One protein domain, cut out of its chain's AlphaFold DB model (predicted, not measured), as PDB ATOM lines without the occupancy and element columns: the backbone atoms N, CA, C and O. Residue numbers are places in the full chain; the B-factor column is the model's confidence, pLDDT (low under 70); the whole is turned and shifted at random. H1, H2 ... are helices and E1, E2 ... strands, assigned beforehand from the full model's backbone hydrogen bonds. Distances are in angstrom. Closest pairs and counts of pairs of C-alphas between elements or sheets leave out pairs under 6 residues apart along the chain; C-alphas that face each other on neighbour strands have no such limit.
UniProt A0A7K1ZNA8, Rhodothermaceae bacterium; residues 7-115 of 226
ATOM      1  N   GLY A   7      67.238 124.181 129.061       66.75
ATOM      2  CA  GLY A   7      68.401 123.295 128.970       66.75
ATOM      3  C   GLY A   7      68.048 121.869 129.386       66.75
ATOM      4  O   GLY A   7      68.301 120.931 128.636       66.75
ATOM      5  N   GLU A   8      67.365 121.716 130.521       72.19
ATOM      6  CA  GLU A   8      66.906 120.413 131.019       72.19
ATOM      7  C   GLU A   8      65.894 119.744 130.077       72.19
ATOM      8  O   GLU A   8      65.999 118.547 129.830       72.19
ATOM      9  N   GLU A   9      64.959 120.503 129.489       77.44
ATOM     10  CA  GLU A   9      64.018 119.997 128.473       77.44
ATOM     11  C   GLU A   9      64.766 119.357 127.290       77.44
ATOM     12  O   GLU A   9      64.376 118.308 126.779       77.44
ATOM     13  N   ARG A  10      65.887 119.952 126.879       73.75
ATOM     14  CA  ARG A  10      66.692 119.467 125.754       73.75
ATOM     15  C   ARG A  10      67.558 118.283 126.097       73.75
ATOM     16  O   ARG A  10      67.609 117.355 125.301       73.75
ATOM     17  N   ILE A  11      68.207 118.304 127.260       75.69
ATOM     18  CA  ILE A  11      68.932 117.135 127.766       75.69
ATOM     19  C   ILE A  11      67.961 115.957 127.847       75.69
ATOM     20  O   ILE A  11      68.284 114.874 127.376       75.69
ATOM     21  N   PHE A  12      66.743 116.179 128.345       81.31
ATOM     22  CA  PHE A  12      65.712 115.149 128.393       81.31
ATOM     23  C   PHE A  12      65.347 114.615 126.999       81.31
ATOM     24  O   PHE A  12      65.372 113.403 126.796       81.31
ATOM     25  N   VAL A  13      65.063 115.487 126.023       81.50
ATOM     26  CA  VAL A  13      64.775 115.071 124.634       81.50
ATOM     27  C   VAL A  13      65.959 114.323 124.014       81.50
ATOM     28  O   VAL A  13      65.760 113.325 123.324       81.50
ATOM     29  N   TRP A  14      67.187 114.766 124.284       81.31
ATOM     30  CA  TRP A  14      68.410 114.130 123.806       81.31
ATOM     31  C   TRP A  14      68.601 112.731 124.403       81.31
ATOM     32  O   TRP A  14      68.779 111.763 123.666       81.31
ATOM     33  N   CYS A  15      68.474 112.593 125.724       81.12
ATOM     34  CA  CYS A  15      68.510 111.301 126.407       81.12
ATOM     35  C   CYS A  15      67.391 110.371 125.921       81.12
ATOM     36  O   CYS A  15      67.631 109.184 125.713       81.12
ATOM     37  N   PHE A  16      66.187 110.902 125.693       83.25
ATOM     38  CA  PHE A  16      65.066 110.136 125.157       83.25
ATOM     39  C   PHE A  16      65.343 109.635 123.734       83.25
ATOM     40  O   PHE A  16      65.093 108.468 123.442       83.25
ATOM     41  N   LEU A  17      65.910 110.475 122.861       80.38
ATOM     42  CA  LEU A  17      66.324 110.068 121.518       80.38
ATOM     43  C   LEU A  17      67.362 108.941 121.580       80.38
ATOM     44  O   LEU A  17      67.198 107.937 120.893       80.38
ATOM     45  N   LEU A  18      68.397 109.084 122.414       79.31
ATOM     46  CA  LEU A  18      69.421 108.051 122.587       79.31
ATOM     47  C   LEU A  18      68.804 106.733 123.064       79.31
ATOM     48  O   LEU A  18      69.062 105.699 122.458       79.31
ATOM     49  N   ALA A  19      67.926 106.777 124.069       82.69
ATOM     50  CA  ALA A  19      67.209 105.597 124.545       82.69
ATOM     51  C   ALA A  19      66.369 104.951 123.430       82.69
ATOM     52  O   ALA A  19      66.377 103.733 123.274       82.69
ATOM     53  N   MET A  20      65.699 105.754 122.598       77.00
ATOM     54  CA  MET A  20      64.935 105.241 121.457       77.00
ATOM     55  C   MET A  20      65.804 104.564 120.400       77.00
ATOM     56  O   MET A  20      65.345 103.637 119.738       77.00
ATOM     57  N   MET A  21      67.060 104.982 120.258       73.31
ATOM     58  CA  MET A  21      68.014 104.327 119.367       73.31
ATOM     59  C   MET A  21      68.525 102.986 119.910       73.31
ATOM     60  O   MET A  21      68.976 102.159 119.118       73.31
ATOM     61  N   GLU A  22      68.457 102.754 121.225       71.62
ATOM     62  CA  GLU A  22      68.858 101.482 121.844       71.62
ATOM     63  C   GLU A  22      67.779 100.401 121.770       71.62
ATOM     64  O   GLU A  22      68.105  99.215 121.782       71.62
ATOM     65  N   ILE A  23      66.504 100.787 121.673       70.81
ATOM     66  CA  ILE A  23      65.408  99.828 121.538       70.81
ATOM     67  C   ILE A  23      65.370  99.326 120.090       70.81
ATOM     68  O   ILE A  23      64.728  99.913 119.213       70.81
ATOM     69  N   GLU A  24      66.066  98.218 119.832       55.16
ATOM     70  CA  GLU A  24      65.912  97.451 118.597       55.16
ATOM     71  C   GLU A  24      64.431  97.073 118.416       55.16
ATOM     72  O   GLU A  24      63.867  96.335 119.219       55.16
ATOM     73  N   GLY A  25      63.779  97.609 117.376       54.25
ATOM     74  CA  GLY A  25      62.419  97.204 116.994       54.25
ATOM     75  C   GLY A  25      61.359  98.304 116.887       54.25
ATOM     76  O   GLY A  25      60.236  97.993 116.510       54.25
ATOM     77  N   TRP A  26      61.667  99.582 117.145       48.38
ATOM     78  CA  TRP A  26      60.691 100.668 116.898       48.38
ATOM     79  C   TRP A  26      60.453 100.971 115.415       48.38
ATOM     80  O   TRP A  26      59.404 101.489 115.038       48.38
ATOM     81  N   ALA A  27      61.413 100.630 114.561       52.66
ATOM     82  CA  ALA A  27      61.237 100.615 113.122       52.66
ATOM     83  C   ALA A  27      61.465  99.178 112.653       52.66
ATOM     84  O   ALA A  27      62.562  98.649 112.816       52.66
ATOM     85  N   GLU A  28      60.459  98.563 112.028       47.31
ATOM     86  CA  GLU A  28      60.573  97.251 111.360       47.31
ATOM     87  C   GLU A  28      61.693  97.217 110.296       47.31
ATOM     88  O   GLU A  28      62.086  96.163 109.805       47.31
ATOM     89  N   ILE A  29      62.248  98.384 109.957       54.94
ATOM     90  CA  ILE A  29      63.380  98.582 109.066       54.94
ATOM     91  C   ILE A  29      64.534  99.126 109.905       54.94
ATOM     92  O   ILE A  29      64.491 100.263 110.375       54.94
ATOM     93  N   GLN A  30      65.600  98.340 110.052       57.44
ATOM     94  CA  GLN A  30      66.855  98.798 110.639       57.44
ATOM     95  C   GLN A  30      67.373  99.976 109.793       57.44
ATOM     96  O   GLN A  30      67.875  99.807 108.679       57.44
ATOM     97  N   THR A  31      67.151 101.206 110.263       65.88
ATOM     98  CA  THR A  31      67.444 102.407 109.480       65.88
ATOM     99  C   THR A  31      68.949 102.504 109.240       65.88
ATOM    100  O   THR A  31      69.748 102.759 110.140       65.88
ATOM    101  N   ARG A  32      69.346 102.304 107.978       78.38
ATOM    102  CA  ARG A  32      70.744 102.333 107.510       78.38
ATOM    103  C   ARG A  32      71.431 103.692 107.735       78.38
ATOM    104  O   ARG A  32      72.648 103.804 107.600       78.38
ATOM    105  N   HIS A  33      70.643 104.720 108.057       86.25
ATOM    106  CA  HIS A  33      71.071 106.097 108.251       86.25
ATOM    107  C   HIS A  33      70.471 106.686 109.528       86.25
ATOM    108  O   HIS A  33      69.296 106.469 109.817       86.25
ATOM    109  N   ILE A  34      71.272 107.475 110.237       86.62
ATOM    110  CA  ILE A  34      70.859 108.315 111.363       86.62
ATOM    111  C   ILE A  34      71.148 109.758 110.955       86.62
ATOM    112  O   ILE A  34      72.279 110.072 110.580       86.62
ATOM    113  N   PHE A  35      70.137 110.620 111.000       88.50
ATOM    114  CA  PHE A  35      70.282 112.046 110.723       88.50
ATOM    115  C   PHE A  35      69.959 112.840 111.982       88.50
ATOM    116  O   PHE A  35      68.890 112.664 112.563       88.50
ATOM    117  N   ILE A  36      70.895 113.685 112.399       88.94
ATOM    118  CA  ILE A  36      70.779 114.527 113.586       88.94
ATOM    119  C   ILE A  36      70.915 115.970 113.118       88.94
ATOM    120  O   ILE A  36      71.980 116.365 112.636       88.94
ATOM    121  N   ASP A  37      69.830 116.731 113.235       87.81
ATOM    122  CA  ASP A  37      69.804 118.148 112.894       87.81
ATOM    123  C   ASP A  37      69.944 118.983 114.158       87.81
ATOM    124  O   ASP A  37      69.109 118.923 115.055       87.81
ATOM    125  N   ASP A  38      71.043 119.719 114.213       85.31
ATOM    126  CA  ASP A  38      71.356 120.730 115.203       85.31
ATOM    127  C   ASP A  38      71.102 120.302 116.659       85.31
ATOM    128  O   ASP A  38      70.231 120.837 117.348       85.31
ATOM    129  N   PRO A  39      71.886 119.335 117.170       82.25
ATOM    130  CA  PRO A  39      71.628 118.706 118.467       82.25
ATOM    131  C   PRO A  39      71.900 119.636 119.658       82.25
ATOM    132  O   PRO A  39      71.688 119.257 120.807       82.25
ATOM    133  N   VAL A  40      72.368 120.857 119.394       77.19
ATOM    134  CA  VAL A  40      72.532 121.926 120.372       77.19
ATOM    135  C   VAL A  40      71.909 123.195 119.806       77.19
ATOM    136  O   VAL A  40      72.031 123.480 118.622       77.19
ATOM    137  N   SER A  41      71.316 124.027 120.656       65.38
ATOM    138  CA  SER A  41      71.008 125.414 120.294       65.38
ATOM    139  C   SER A  41      71.424 126.317 121.438       65.38
ATOM    140  O   SER A  41      71.181 125.924 122.567       65.38
ATOM    141  N   SER A  42      71.973 127.506 121.158       54.78
ATOM    142  CA  SER A  42      72.191 128.630 122.103       54.78
ATOM    143  C   SER A  42      72.362 128.248 123.593       54.78
ATOM    144  O   SER A  42      71.712 128.834 124.458       54.78
ATOM    145  N   LEU A  43      73.172 127.223 123.869       57.03
ATOM    146  CA  LEU A  43      73.386 126.606 125.179       57.03
ATOM    147  C   LEU A  43      74.679 127.158 125.788       57.03
ATOM    148  O   LEU A  43      75.532 127.679 125.068       57.03
ATOM    149  N   ASP A  44      74.810 127.025 127.108       63.12
ATOM    150  CA  ASP A  44      76.085 127.193 127.803       63.12
ATOM    151  C   ASP A  44      77.154 126.217 127.265       63.12
ATOM    152  O   ASP A  44      76.860 125.168 126.681       63.12
ATOM    153  N   ASP A  45      78.424 126.587 127.432       63.97
ATOM    154  CA  ASP A  45      79.560 125.855 126.866       63.97
ATOM    155  C   ASP A  45      79.696 124.415 127.423       63.97
ATOM    156  O   ASP A  45      80.252 123.543 126.749       63.97
ATOM    157  N   HIS A  46      79.123 124.135 128.602       65.25
ATOM    158  CA  HIS A  46      79.106 122.809 129.225       65.25
ATOM    159  C   HIS A  46      78.225 121.820 128.454       65.25
ATOM    160  O   HIS A  46      78.664 120.721 128.103       65.25
ATOM    161  N   ASN A  47      76.997 122.218 128.121       72.31
ATOM    162  CA  ASN A  47      76.058 121.349 127.418       72.31
ATOM    163  C   ASN A  47      76.542 120.974 126.009       72.31
ATOM    164  O   ASN A  47      76.328 119.850 125.560       72.31
ATOM    165  N   ILE A  48      77.274 121.868 125.336       77.81
ATOM    166  CA  ILE A  48      77.897 121.571 124.037       77.81
ATOM    167  C   ILE A  48      78.899 120.419 124.150       77.81
ATOM    168  O   ILE A  48      78.944 119.558 123.268       77.81
ATOM    169  N   PHE A  49      79.686 120.382 125.227       75.00
ATOM    170  CA  PHE A  49      80.641 119.304 125.467       75.00
ATOM    171  C   PHE A  49      79.936 117.972 125.743       75.00
ATOM    172  O   PHE A  49      80.284 116.963 125.133       75.00
ATOM    173  N   VAL A  50      78.920 117.968 126.611       76.31
ATOM    174  CA  VAL A  50      78.148 116.758 126.945       76.31
ATOM    175  C   VAL A  50      77.464 116.184 125.699       76.31
ATOM    176  O   VAL A  50      77.549 114.980 125.433       76.31
ATOM    177  N   THR A  51      76.850 117.037 124.874       82.94
ATOM    178  CA  THR A  51      76.265 116.615 123.594       82.94
ATOM    179  C   THR A  51      77.328 116.087 122.631       82.94
ATOM    180  O   THR A  51      77.110 115.061 121.994       82.94
ATOM    181  N   ALA A  52      78.500 116.724 122.537       84.62
ATOM    182  CA  ALA A  52      79.594 116.210 121.714       84.62
ATOM    183  C   ALA A  52      80.063 114.822 122.183       84.62
ATOM    184  O   ALA A  52      80.304 113.954 121.347       84.62
ATOM    185  N   SER A  53      80.181 114.605 123.497       81.44
ATOM    186  CA  SER A  53      80.630 113.328 124.079       81.44
ATOM    187  C   SER A  53      79.647 112.210 123.769       81.44
ATOM    188  O   SER A  53      80.007 111.203 123.173       81.44
ATOM    189  N   THR A  54      78.369 112.440 124.055       85.81
ATOM    190  CA  THR A  54      77.310 111.459 123.781       85.81
ATOM    191  C   THR A  54      77.131 111.178 122.282       85.81
ATOM    192  O   THR A  54      76.860 110.043 121.891       85.81
ATOM    193  N   LEU A  55      77.342 112.172 121.409       89.31
ATOM    194  CA  LEU A  55      77.404 111.961 119.957       89.31
ATOM    195  C   LEU A  55      78.610 111.121 119.539       89.31
ATOM    196  O   LEU A  55      78.490 110.303 118.629       89.31
ATOM    197  N   TYR A  56      79.767 111.329 120.163       87.25
ATOM    198  CA  TYR A  56      80.958 110.533 119.895       87.25
ATOM    199  C   TYR A  56      80.725 109.060 120.258       87.25
ATOM    200  O   TYR A  56      80.987 108.190 119.426       87.25
ATOM    201  N   ASP A  57      80.132 108.788 121.423       85.88
ATOM    202  CA  ASP A  57      79.787 107.427 121.858       85.88
ATOM    203  C   ASP A  57      78.800 106.757 120.895       85.88
ATOM    204  O   ASP A  57      78.981 105.604 120.500       85.88
ATOM    205  N   LEU A  58      77.788 107.500 120.436       87.06
ATOM    206  CA  LEU A  58      76.836 107.026 119.431       87.06
ATOM    207  C   LEU A  58      77.527 106.667 118.105       87.06
ATOM    208  O   LEU A  58      77.208 105.647 117.486       87.06
ATOM    209  N   ILE A  59      78.473 107.503 117.663       89.00
ATOM    210  CA  ILE A  59      79.265 107.265 116.450       89.00
ATOM    211  C   ILE A  59      80.129 106.022 116.598       89.00
ATOM    212  O   ILE A  59      80.216 105.233 115.659       89.00
ATOM    213  N   GLU A  60      80.759 105.843 117.753       86.62
ATOM    214  CA  GLU A  60      81.572 104.671 118.038       86.62
ATOM    215  C   GLU A  60      80.731 103.391 118.078       86.62
ATOM    216  O   GLU A  60      81.106 102.412 117.428       86.62
ATOM    217  N   LYS A  61      79.589 103.418 118.775       86.06
ATOM    218  CA  LYS A  61      78.676 102.279 118.935       86.06
ATOM    219  C   LYS A  61      78.159 101.755 117.598       86.06
ATOM    220  O   LYS A  61      78.127 100.551 117.394       86.06
ATOM    221  N   HIS A  62      77.791 102.649 116.680       86.06
ATOM    222  CA  HIS A  62      77.222 102.277 115.377       86.06
ATOM    223  C   HIS A  62      78.220 102.354 114.217       86.06
ATOM    224  O   HIS A  62      77.830 102.353 113.041       86.06
ATOM    225  N   PHE A  63      79.515 102.443 114.523       85.06
ATOM    226  CA  PHE A  63      80.555 102.495 113.510       85.06
ATOM    227  C   PHE A  63      80.523 101.226 112.640       85.06
ATOM    228  O   PHE A  63      80.491 100.116 113.154       85.06
ATOM    229  N   ASN A  64      80.554 101.387 111.313       83.69
ATOM    230  CA  ASN A  64      80.374 100.341 110.283       83.69
ATOM    231  C   ASN A  64      78.960  99.747 110.130       83.69
ATOM    232  O   ASN A  64      78.694  99.123 109.104       83.69
ATOM    233  N   GLU A  65      78.044  99.976 111.071       84.19
ATOM    234  CA  GLU A  65      76.667  99.470 110.994       84.19
ATOM    235  C   GLU A  65      75.720 100.477 110.338       84.19
ATOM    236  O   GLU A  65      74.882 100.124 109.503       84.19
ATOM    237  N   ARG A  66      75.855 101.756 110.709       85.50
ATOM    238  CA  ARG A  66      74.952 102.826 110.271       85.50
ATOM    239  C   ARG A  66      75.729 104.040 109.793       85.50
ATOM    240  O   ARG A  66      76.787 104.390 110.309       85.50
ATOM    241  N   LYS A  67      75.169 104.737 108.805       89.06
ATOM    242  CA  LYS A  67      75.701 106.023 108.355       89.06
ATOM    243  C   LYS A  67      75.090 107.151 109.183       89.06
ATOM    244  O   LYS A  67      73.908 107.448 109.040       89.06
ATOM    245  N   ILE A  68      75.911 107.796 110.002       91.06
ATOM    246  CA  ILE A  68      75.499 108.934 110.830       91.06
ATOM    247  C   ILE A  68      75.821 110.239 110.098       91.06
ATOM    248  O   ILE A  68      76.925 110.426 109.584       91.06
ATOM    249  N   ILE A  69      74.840 111.133 110.028       92.12
ATOM    250  CA  ILE A  69      74.947 112.461 109.429       92.12
ATOM    251  C   ILE A  69      74.512 113.467 110.490       92.12
ATOM    252  O   ILE A  69      73.389 113.399 110.980       92.12
ATOM    253  N   ILE A  70      75.404 114.395 110.827       91.75
ATOM    254  CA  ILE A  70      75.146 115.452 111.804       91.75
ATOM    255  C   ILE A  70      75.235 116.788 111.075       91.75
ATOM    256  O   ILE A  70      76.268 117.097 110.473       91.75
ATOM    257  N   ALA A  71      74.160 117.562 111.126       91.06
ATOM    258  CA  ALA A  71      74.131 118.958 110.716       91.06
ATOM    259  C   ALA A  71      74.082 119.833 111.971       91.06
ATOM    260  O   ALA A  71      73.480 119.453 112.967       91.06
ATOM    261  N   THR A  72      74.752 120.983 111.968       87.25
ATOM    262  CA  THR A  72      74.644 121.943 113.073       87.25
ATOM    263  C   THR A  72      75.042 123.336 112.610       87.25
ATOM    264  O   THR A  72      75.948 123.485 111.783       87.25
ATOM    265  N   HIS A  73      74.388 124.360 113.162       83.12
ATOM    266  CA  HIS A  73      74.850 125.746 113.039       83.12
ATOM    267  C   HIS A  73      75.907 126.088 114.100       83.12
ATOM    268  O   HIS A  73      76.571 127.124 114.023       83.12
ATOM    269  N   HIS A  74      76.077 125.220 115.099       79.81
ATOM    270  CA  HIS A  74      76.936 125.470 116.233       79.81
ATOM    271  C   HIS A  74      78.385 125.070 115.940       79.81
ATOM    272  O   HIS A  74      78.807 123.916 116.059       79.81
ATOM    273  N   TYR A  75      79.196 126.078 115.639       74.50
ATOM    274  CA  TYR A  75      80.599 125.909 115.276       74.50
ATOM    275  C   TYR A  75      81.452 125.189 116.338       74.50
ATOM    276  O   TYR A  75      82.365 124.437 115.993       74.50
ATOM    277  N   GLY A  76      81.155 125.387 117.630       74.38
ATOM    278  CA  GLY A  76      81.874 124.731 118.731       74.38
ATOM    279  C   GLY A  76      81.703 123.214 118.741       74.38
ATOM    280  O   GLY A  76      82.684 122.495 118.571       74.38
ATOM    281  N   LEU A  77      80.459 122.733 118.813       81.88
ATOM    282  CA  LEU A  77      80.102 121.328 118.611       81.88
ATOM    283  C   LEU A  77      80.788 120.714 117.381       81.88
ATOM    284  O   LEU A  77      81.447 119.679 117.486       81.88
ATOM    285  N   PHE A  78      80.670 121.375 116.225       83.12
ATOM    286  CA  PHE A  78      81.300 120.919 114.988       83.12
ATOM    287  C   PHE A  78      82.819 120.723 115.149       83.12
ATOM    288  O   PHE A  78      83.381 119.714 114.710       83.12
ATOM    289  N   SER A  79      83.485 121.683 115.790       75.69
ATOM    290  CA  SER A  79      84.936 121.688 115.987       75.69
ATOM    291  C   SER A  79      85.392 120.600 116.956       75.69
ATOM    292  O   SER A  79      86.373 119.911 116.669       75.69
ATOM    293  N   ILE A  80      84.678 120.421 118.074       77.38
ATOM    294  CA  ILE A  80      84.950 119.369 119.063       77.38
ATOM    295  C   ILE A  80      84.877 118.000 118.385       77.38
ATOM    296  O   ILE A  80      85.882 117.288 118.335       77.38
ATOM    297  N   LEU A  81      83.732 117.684 117.770       83.81
ATOM    298  CA  LEU A  81      83.500 116.403 117.101       83.81
ATOM    299  C   LEU A  81      84.494 116.162 115.965       83.81
ATOM    300  O   LEU A  81      85.085 115.087 115.867       83.81
ATOM    301  N   SER A  82      84.731 117.164 115.110       79.81
ATOM    302  CA  SER A  82      85.687 117.017 114.011       79.81
ATOM    303  C   SER A  82      87.105 116.759 114.518       79.81
ATOM    304  O   SER A  82      87.850 116.070 113.825       79.81
ATOM    305  N   ASN A  83      87.519 117.333 115.649       75.31
ATOM    306  CA  ASN A  83      88.846 117.081 116.200       75.31
ATOM    307  C   ASN A  83      88.933 115.683 116.811       75.31
ATOM    308  O   ASN A  83      89.839 114.943 116.435       75.31
ATOM    309  N   TRP A  84      87.978 115.294 117.660       78.38
ATOM    310  CA  TRP A  84      87.954 113.965 118.283       78.38
ATOM    311  C   TRP A  84      87.916 112.825 117.260       78.38
ATOM    312  O   TRP A  84      88.576 111.811 117.439       78.38
ATOM    313  N   LEU A  85      87.217 113.011 116.136       80.69
ATOM    314  CA  LEU A  85      87.136 111.997 115.078       80.69
ATOM    315  C   LEU A  85      88.342 112.003 114.115       80.69
ATOM    316  O   LEU A  85      88.542 111.035 113.381       80.69
ATOM    317  N   LYS A  86      89.142 113.082 114.061       73.31
ATOM    318  CA  LYS A  86      90.295 113.210 113.134       73.31
ATOM    319  C   LYS A  86      91.658 113.058 113.791       73.31
ATOM    320  O   LYS A  86      92.624 112.794 113.074       73.31
ATOM    321  N   LYS A  87      91.765 113.301 115.095       65.62
ATOM    322  CA  LYS A  87      93.025 113.390 115.843       65.62
ATOM    323  C   LYS A  87      92.986 112.446 117.051       65.62
ATOM    324  O   LYS A  87      91.915 112.043 117.484       65.62
ATOM    325  N   GLY A  88      94.154 112.076 117.574       62.56
ATOM    326  CA  GLY A  88      94.284 111.162 118.719       62.56
ATOM    327  C   GLY A  88      94.371 109.676 118.347       62.56
ATOM    328  O   GLY A  88      94.411 109.318 117.166       62.56
ATOM    329  N   GLU A  89      94.421 108.814 119.367       57.12
ATOM    330  CA  GLU A  89      94.647 107.360 119.238       57.12
ATOM    331  C   GLU A  89      93.589 106.662 118.366       57.12
ATOM    332  O   GLU A  89      93.915 105.770 117.586       57.12
ATOM    333  N   MET A  90      92.344 107.145 118.405       62.88
ATOM    334  CA  MET A  90      91.219 106.592 117.637       62.88
ATOM    335  C   MET A  90      91.073 107.191 116.230       62.88
ATOM    336  O   MET A  90      90.195 106.785 115.468       62.88
ATOM    337  N   SER A  91      91.941 108.128 115.834       66.88
ATOM    338  CA  SER A  91      91.855 108.776 114.519       66.88
ATOM    339  C   SER A  91      91.956 107.784 113.358       66.88
ATOM    340  O   SER A  91      91.251 107.926 112.362       66.88
ATOM    341  N   SER A  92      92.786 106.746 113.483       70.38
ATOM    342  CA  SER A  92      92.956 105.705 112.462       70.38
ATOM    343  C   SER A  92      91.657 104.945 112.174       70.38
ATOM    344  O   SER A  92      91.408 104.594 111.020       70.38
ATOM    345  N   LYS A  93      90.804 104.765 113.192       79.12
ATOM    346  CA  LYS A  93      89.505 104.087 113.094       79.12
ATOM    347  C   LYS A  93      88.542 104.870 112.200       79.12
ATOM    348  O   LYS A  93      87.963 104.300 111.282       79.12
ATOM    349  N   PHE A  94      88.408 106.180 112.410       81.69
ATOM    350  CA  PHE A  94      87.363 106.986 111.757       81.69
ATOM    351  C   PHE A  94      87.817 107.731 110.493       81.69
ATOM    352  O   PHE A  94      86.995 108.006 109.616       81.69
ATOM    353  N   LYS A  95      89.109 108.055 110.362       71.31
ATOM    354  CA  LYS A  95      89.636 109.004 109.358       71.31
ATOM    355  C   LYS A  95      89.257 108.685 107.910       71.31
ATOM    356  O   LYS A  95      89.015 109.614 107.143       71.31
ATOM    357  N   ASN A  96      89.171 107.409 107.537       79.38
ATOM    358  CA  ASN A  96      88.840 107.001 106.165       79.38
ATOM    359  C   ASN A  96      87.340 107.108 105.840       79.38
ATOM    360  O   ASN A  96      86.973 107.266 104.677       79.38
ATOM    361  N   ASN A  97      86.479 107.065 106.860       84.56
ATOM    362  CA  ASN A  97      85.021 107.086 106.712       84.56
ATOM    363  C   ASN A  97      84.398 108.438 107.104       84.56
ATOM    364  O   ASN A  97      83.218 108.680 106.847       84.56
ATOM    365  N   LEU A  98      85.186 109.347 107.683       86.75
ATOM    366  CA  LEU A  98      84.738 110.663 108.119       86.75
ATOM    367  C   LEU A  98      84.727 111.684 106.971       86.75
ATOM    368  O   LEU A  98      85.742 111.944 106.323       86.75
ATOM    369  N   LYS A  99      83.592 112.366 106.788       87.94
ATOM    370  CA  LYS A  99      83.475 113.531 105.899       87.94
ATOM    371  C   LYS A  99      82.989 114.740 106.685       87.94
ATOM    372  O   LYS A  99      81.818 114.816 107.031       87.94
ATOM    373  N   SER A 100      83.868 115.712 106.910       84.56
ATOM    374  CA  SER A 100      83.481 117.014 107.471       84.56
ATOM    375  C   SER A 100      83.368 118.055 106.359       84.56
ATOM    376  O   SER A 100      84.250 118.138 105.492       84.56
ATOM    377  N   ARG A 101      82.279 118.826 106.367       85.19
ATOM    378  CA  ARG A 101      81.968 119.856 105.371       85.19
ATOM    379  C   ARG A 101      81.418 121.105 106.050       85.19
ATOM    380  O   ARG A 101      80.763 120.979 107.079       85.19
ATOM    381  N   ILE A 102      81.657 122.268 105.454       80.81
ATOM    382  CA  ILE A 102      80.972 123.518 105.807       80.81
ATOM    383  C   ILE A 102      80.043 123.869 104.656       80.81
ATOM    384  O   ILE A 102      80.460 123.838 103.498       80.81
ATOM    385  N   LEU A 103      78.795 124.204 104.975       82.06
ATOM    386  CA  LEU A 103      77.894 124.813 104.011       82.06
ATOM    387  C   LEU A 103      78.263 126.291 103.871       82.06
ATOM    388  O   LEU A 103      78.171 127.051 104.833       82.06
ATOM    389  N   SER A 104      78.695 126.689 102.681       68.69
ATOM    390  CA  SER A 104      79.028 128.075 102.363       68.69
ATOM    391  C   SER A 104      78.152 128.574 101.219       68.69
ATOM    392  O   SER A 104      77.657 127.780 100.418       68.69
ATOM    393  N   ARG A 105      77.946 129.891 101.144       72.94
ATOM    394  CA  ARG A 105      77.284 130.533 100.007       72.94
ATOM    395  C   ARG A 105      78.301 131.393  99.268       72.94
ATOM    396  O   ARG A 105      78.751 132.399  99.811       72.94
ATOM    397  N   LYS A 106      78.653 131.013  98.040       62.69
ATOM    398  CA  LYS A 106      79.568 131.764  97.165       62.69
ATOM    399  C   LYS A 106      78.841 132.113  95.874       62.69
ATOM    400  O   LYS A 106      78.172 131.271  95.294       62.69
ATOM    401  N   HIS A 107      78.927 133.375  95.458       69.62
ATOM    402  CA  HIS A 107      78.277 133.882  94.237       69.62
ATOM    403  C   HIS A 107      76.772 133.565  94.120       69.62
ATOM    404  O   HIS A 107      76.243 133.420  93.027       69.62
ATOM    405  N   GLY A 108      76.065 133.479  95.251       72.81
ATOM    406  CA  GLY A 108      74.627 133.203  95.287       72.81
ATOM    407  C   GLY A 108      74.255 131.720  95.376       72.81
ATOM    408  O   GLY A 108      73.133 131.445  95.804       72.81
ATOM    409  N   GLU A 109      75.187 130.803  95.109       77.00
ATOM    410  CA  GLU A 109      74.995 129.349  95.178       77.00
ATOM    411  C   GLU A 109      75.513 128.759  96.496       77.00
ATOM    412  O   GLU A 109      76.477 129.254  97.087       77.00
ATOM    413  N   PHE A 110      74.863 127.692  96.967       80.06
ATOM    414  CA  PHE A 110      75.292 126.950  98.152       80.06
ATOM    415  C   PHE A 110      76.214 125.794  97.764       80.06
ATOM    416  O   PHE A 110      75.878 124.990  96.897       80.06
ATOM    417  N   SER A 111      77.347 125.668  98.451       80.75
ATOM    418  CA  SER A 111      78.311 124.583  98.253       80.75
ATOM    419  C   SER A 111      78.740 123.970  99.589       80.75
ATOM    420  O   SER A 111      78.872 124.658 100.603       80.75
ATOM    421  N   LEU A 112      78.963 122.650  99.593       82.88
ATOM    422  CA  LEU A 112      79.562 121.934 100.722       82.88
ATOM    423  C   LEU A 112      81.072 121.830 100.518       82.88
ATOM    424  O   LEU A 112      81.556 121.002  99.743       82.88
ATOM    425  N   GLU A 113      81.822 122.638 101.251       74.38
ATOM    426  CA  GLU A 113      83.270 122.731 101.101       74.38
ATOM    427  C   GLU A 113      83.985 121.773 102.052       74.38
ATOM    428  O   GLU A 113      83.582 121.581 103.203       74.38
ATOM    429  N   SER A 114      85.049 121.127 101.570       69.81
ATOM    430  CA  SER A 114      85.906 120.317 102.434       69.81
ATOM    431  C   SER A 114      86.780 121.229 103.271       69.81
ATOM    432  O   SER A 114      87.470 122.088 102.741       69.81
ATOM    433  N   ILE A 115      86.843 120.950 104.566       64.69
ATOM    434  CA  ILE A 115      87.733 121.661 105.478       64.69
ATOM    435  C   ILE A 115      89.133 121.097 105.279       64.69
ATOM    436  O   ILE A 115      89.472 120.042 105.821       64.69
TER     437      ILE A 115
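What this domain is: This is residues 7 to 115 of the 226 residues of a protein of Rhodothermaceae bacterium (UniProt A0A7K1ZNA8). A small wall of two parallel strands, E1 and E2, has helix H2 over one face, with H1 beside H2 on one side and H3 packed on H2 on the other. The hairpin of strands E3 and E4 forms a separate arm at one end of the long axis, and at the other end residues 22 to 29 stick out as a loop. The printed part has 109 residues with four named helices and four named strands, in the order H1, E1, H2, E2, H3, H4, E3, E4; the class is mixed, helices and strands. There are two sheets of two strands, E1 with E2, parallel, and E3 with E4, antiparallel. The whole is compact, with a radius of gyration of the C-alphas of 15.0 A and spans of 45 by 33 by 33 A.

Where its parts are: H1 comes first, residues 7 to 22, 23.0 A from first to last C-alpha; C-alpha 7 is at (68.401, 123.295, 128.970). E1 follows with residues 33 to 37, 13.0 A long. H2, residues 45 to 61, is the longest helix by residues and measures 24.9 A; its C-alpha 45 is at (79.560, 125.855, 126.866). E2 is residues 67 to 71, 13.2 A long. H3 is residues 75 to 86, 16.1 A long, and H4 is residues 91 to 94, 5.6 A long. E3, residues 101 to 106, measures 14.7 A. E4, residues 109 to 114, measures 15.9 A, and its C-alpha 114 is at (85.906, 120.317, 102.434).

How they stand to each other: E1 and E2 are parallel, with 11 degrees between their directions, and their centres are the nearest of the elements to the mean of the C-alphas. Among the C-alphas that face each other are those of Phe 35 and Ile 69, 4.9 A apart. Across this pair N 34 and O 67 are within hydrogen-bond range at 2.9 A, and N 69 and O 34 at 2.8 A. E1, H2 and E2 form a strand-helix-strand unit, two parallel neighbour strands with a helix between them along the chain, and its crossover is right-handed. The closest C-alphas of H2 and E2 are those of Ile 59 and Ile 68, 7.0 A apart. H2 and H3 touch, with the C-alphas of Ile 48 and Leu 77 the closest at 5.9 A. They run the same way at a steep tilt of 36 degrees, only just steep. H1 touches no helix, but H1 and H2 are near each other, with 14 pairs of C-alphas within 10 A. H3 and H4 touch only at the corner by their link, through residues 84 to 86 of H3 alone; the closest C-alphas are those of Leu 85 and Ser 91, 5.7 A apart. E3 and E4 are a hairpin, antiparallel at 146 degrees, with N 104 and O 111 within hydrogen-bond range at 2.9 A and N 113 and O 102 also at 2.9 A. Both E3 and E4 are apart from H1, E1, H2, E2 and H3. Every O i to N i+4 pair is within hydrogen-bond range in H1 and H3, and 12 of 13 are in H2; H4 is too short for such a pair.

The domain as a whole: The C-alphas of Gly 25 and His 107 are the two farthest apart, at 46.0 A. Residues 22 to 29, of which 22 belongs to H1, stand free; without them the body spans 41 by 31 by 30 A. The printed part has no cut, and no link between its elements is long. The mean pLDDT of the printed part is 76.7, and the model is under 70 at 25 residues, among them 24 to 31, 41 to 46 and 87 to 91.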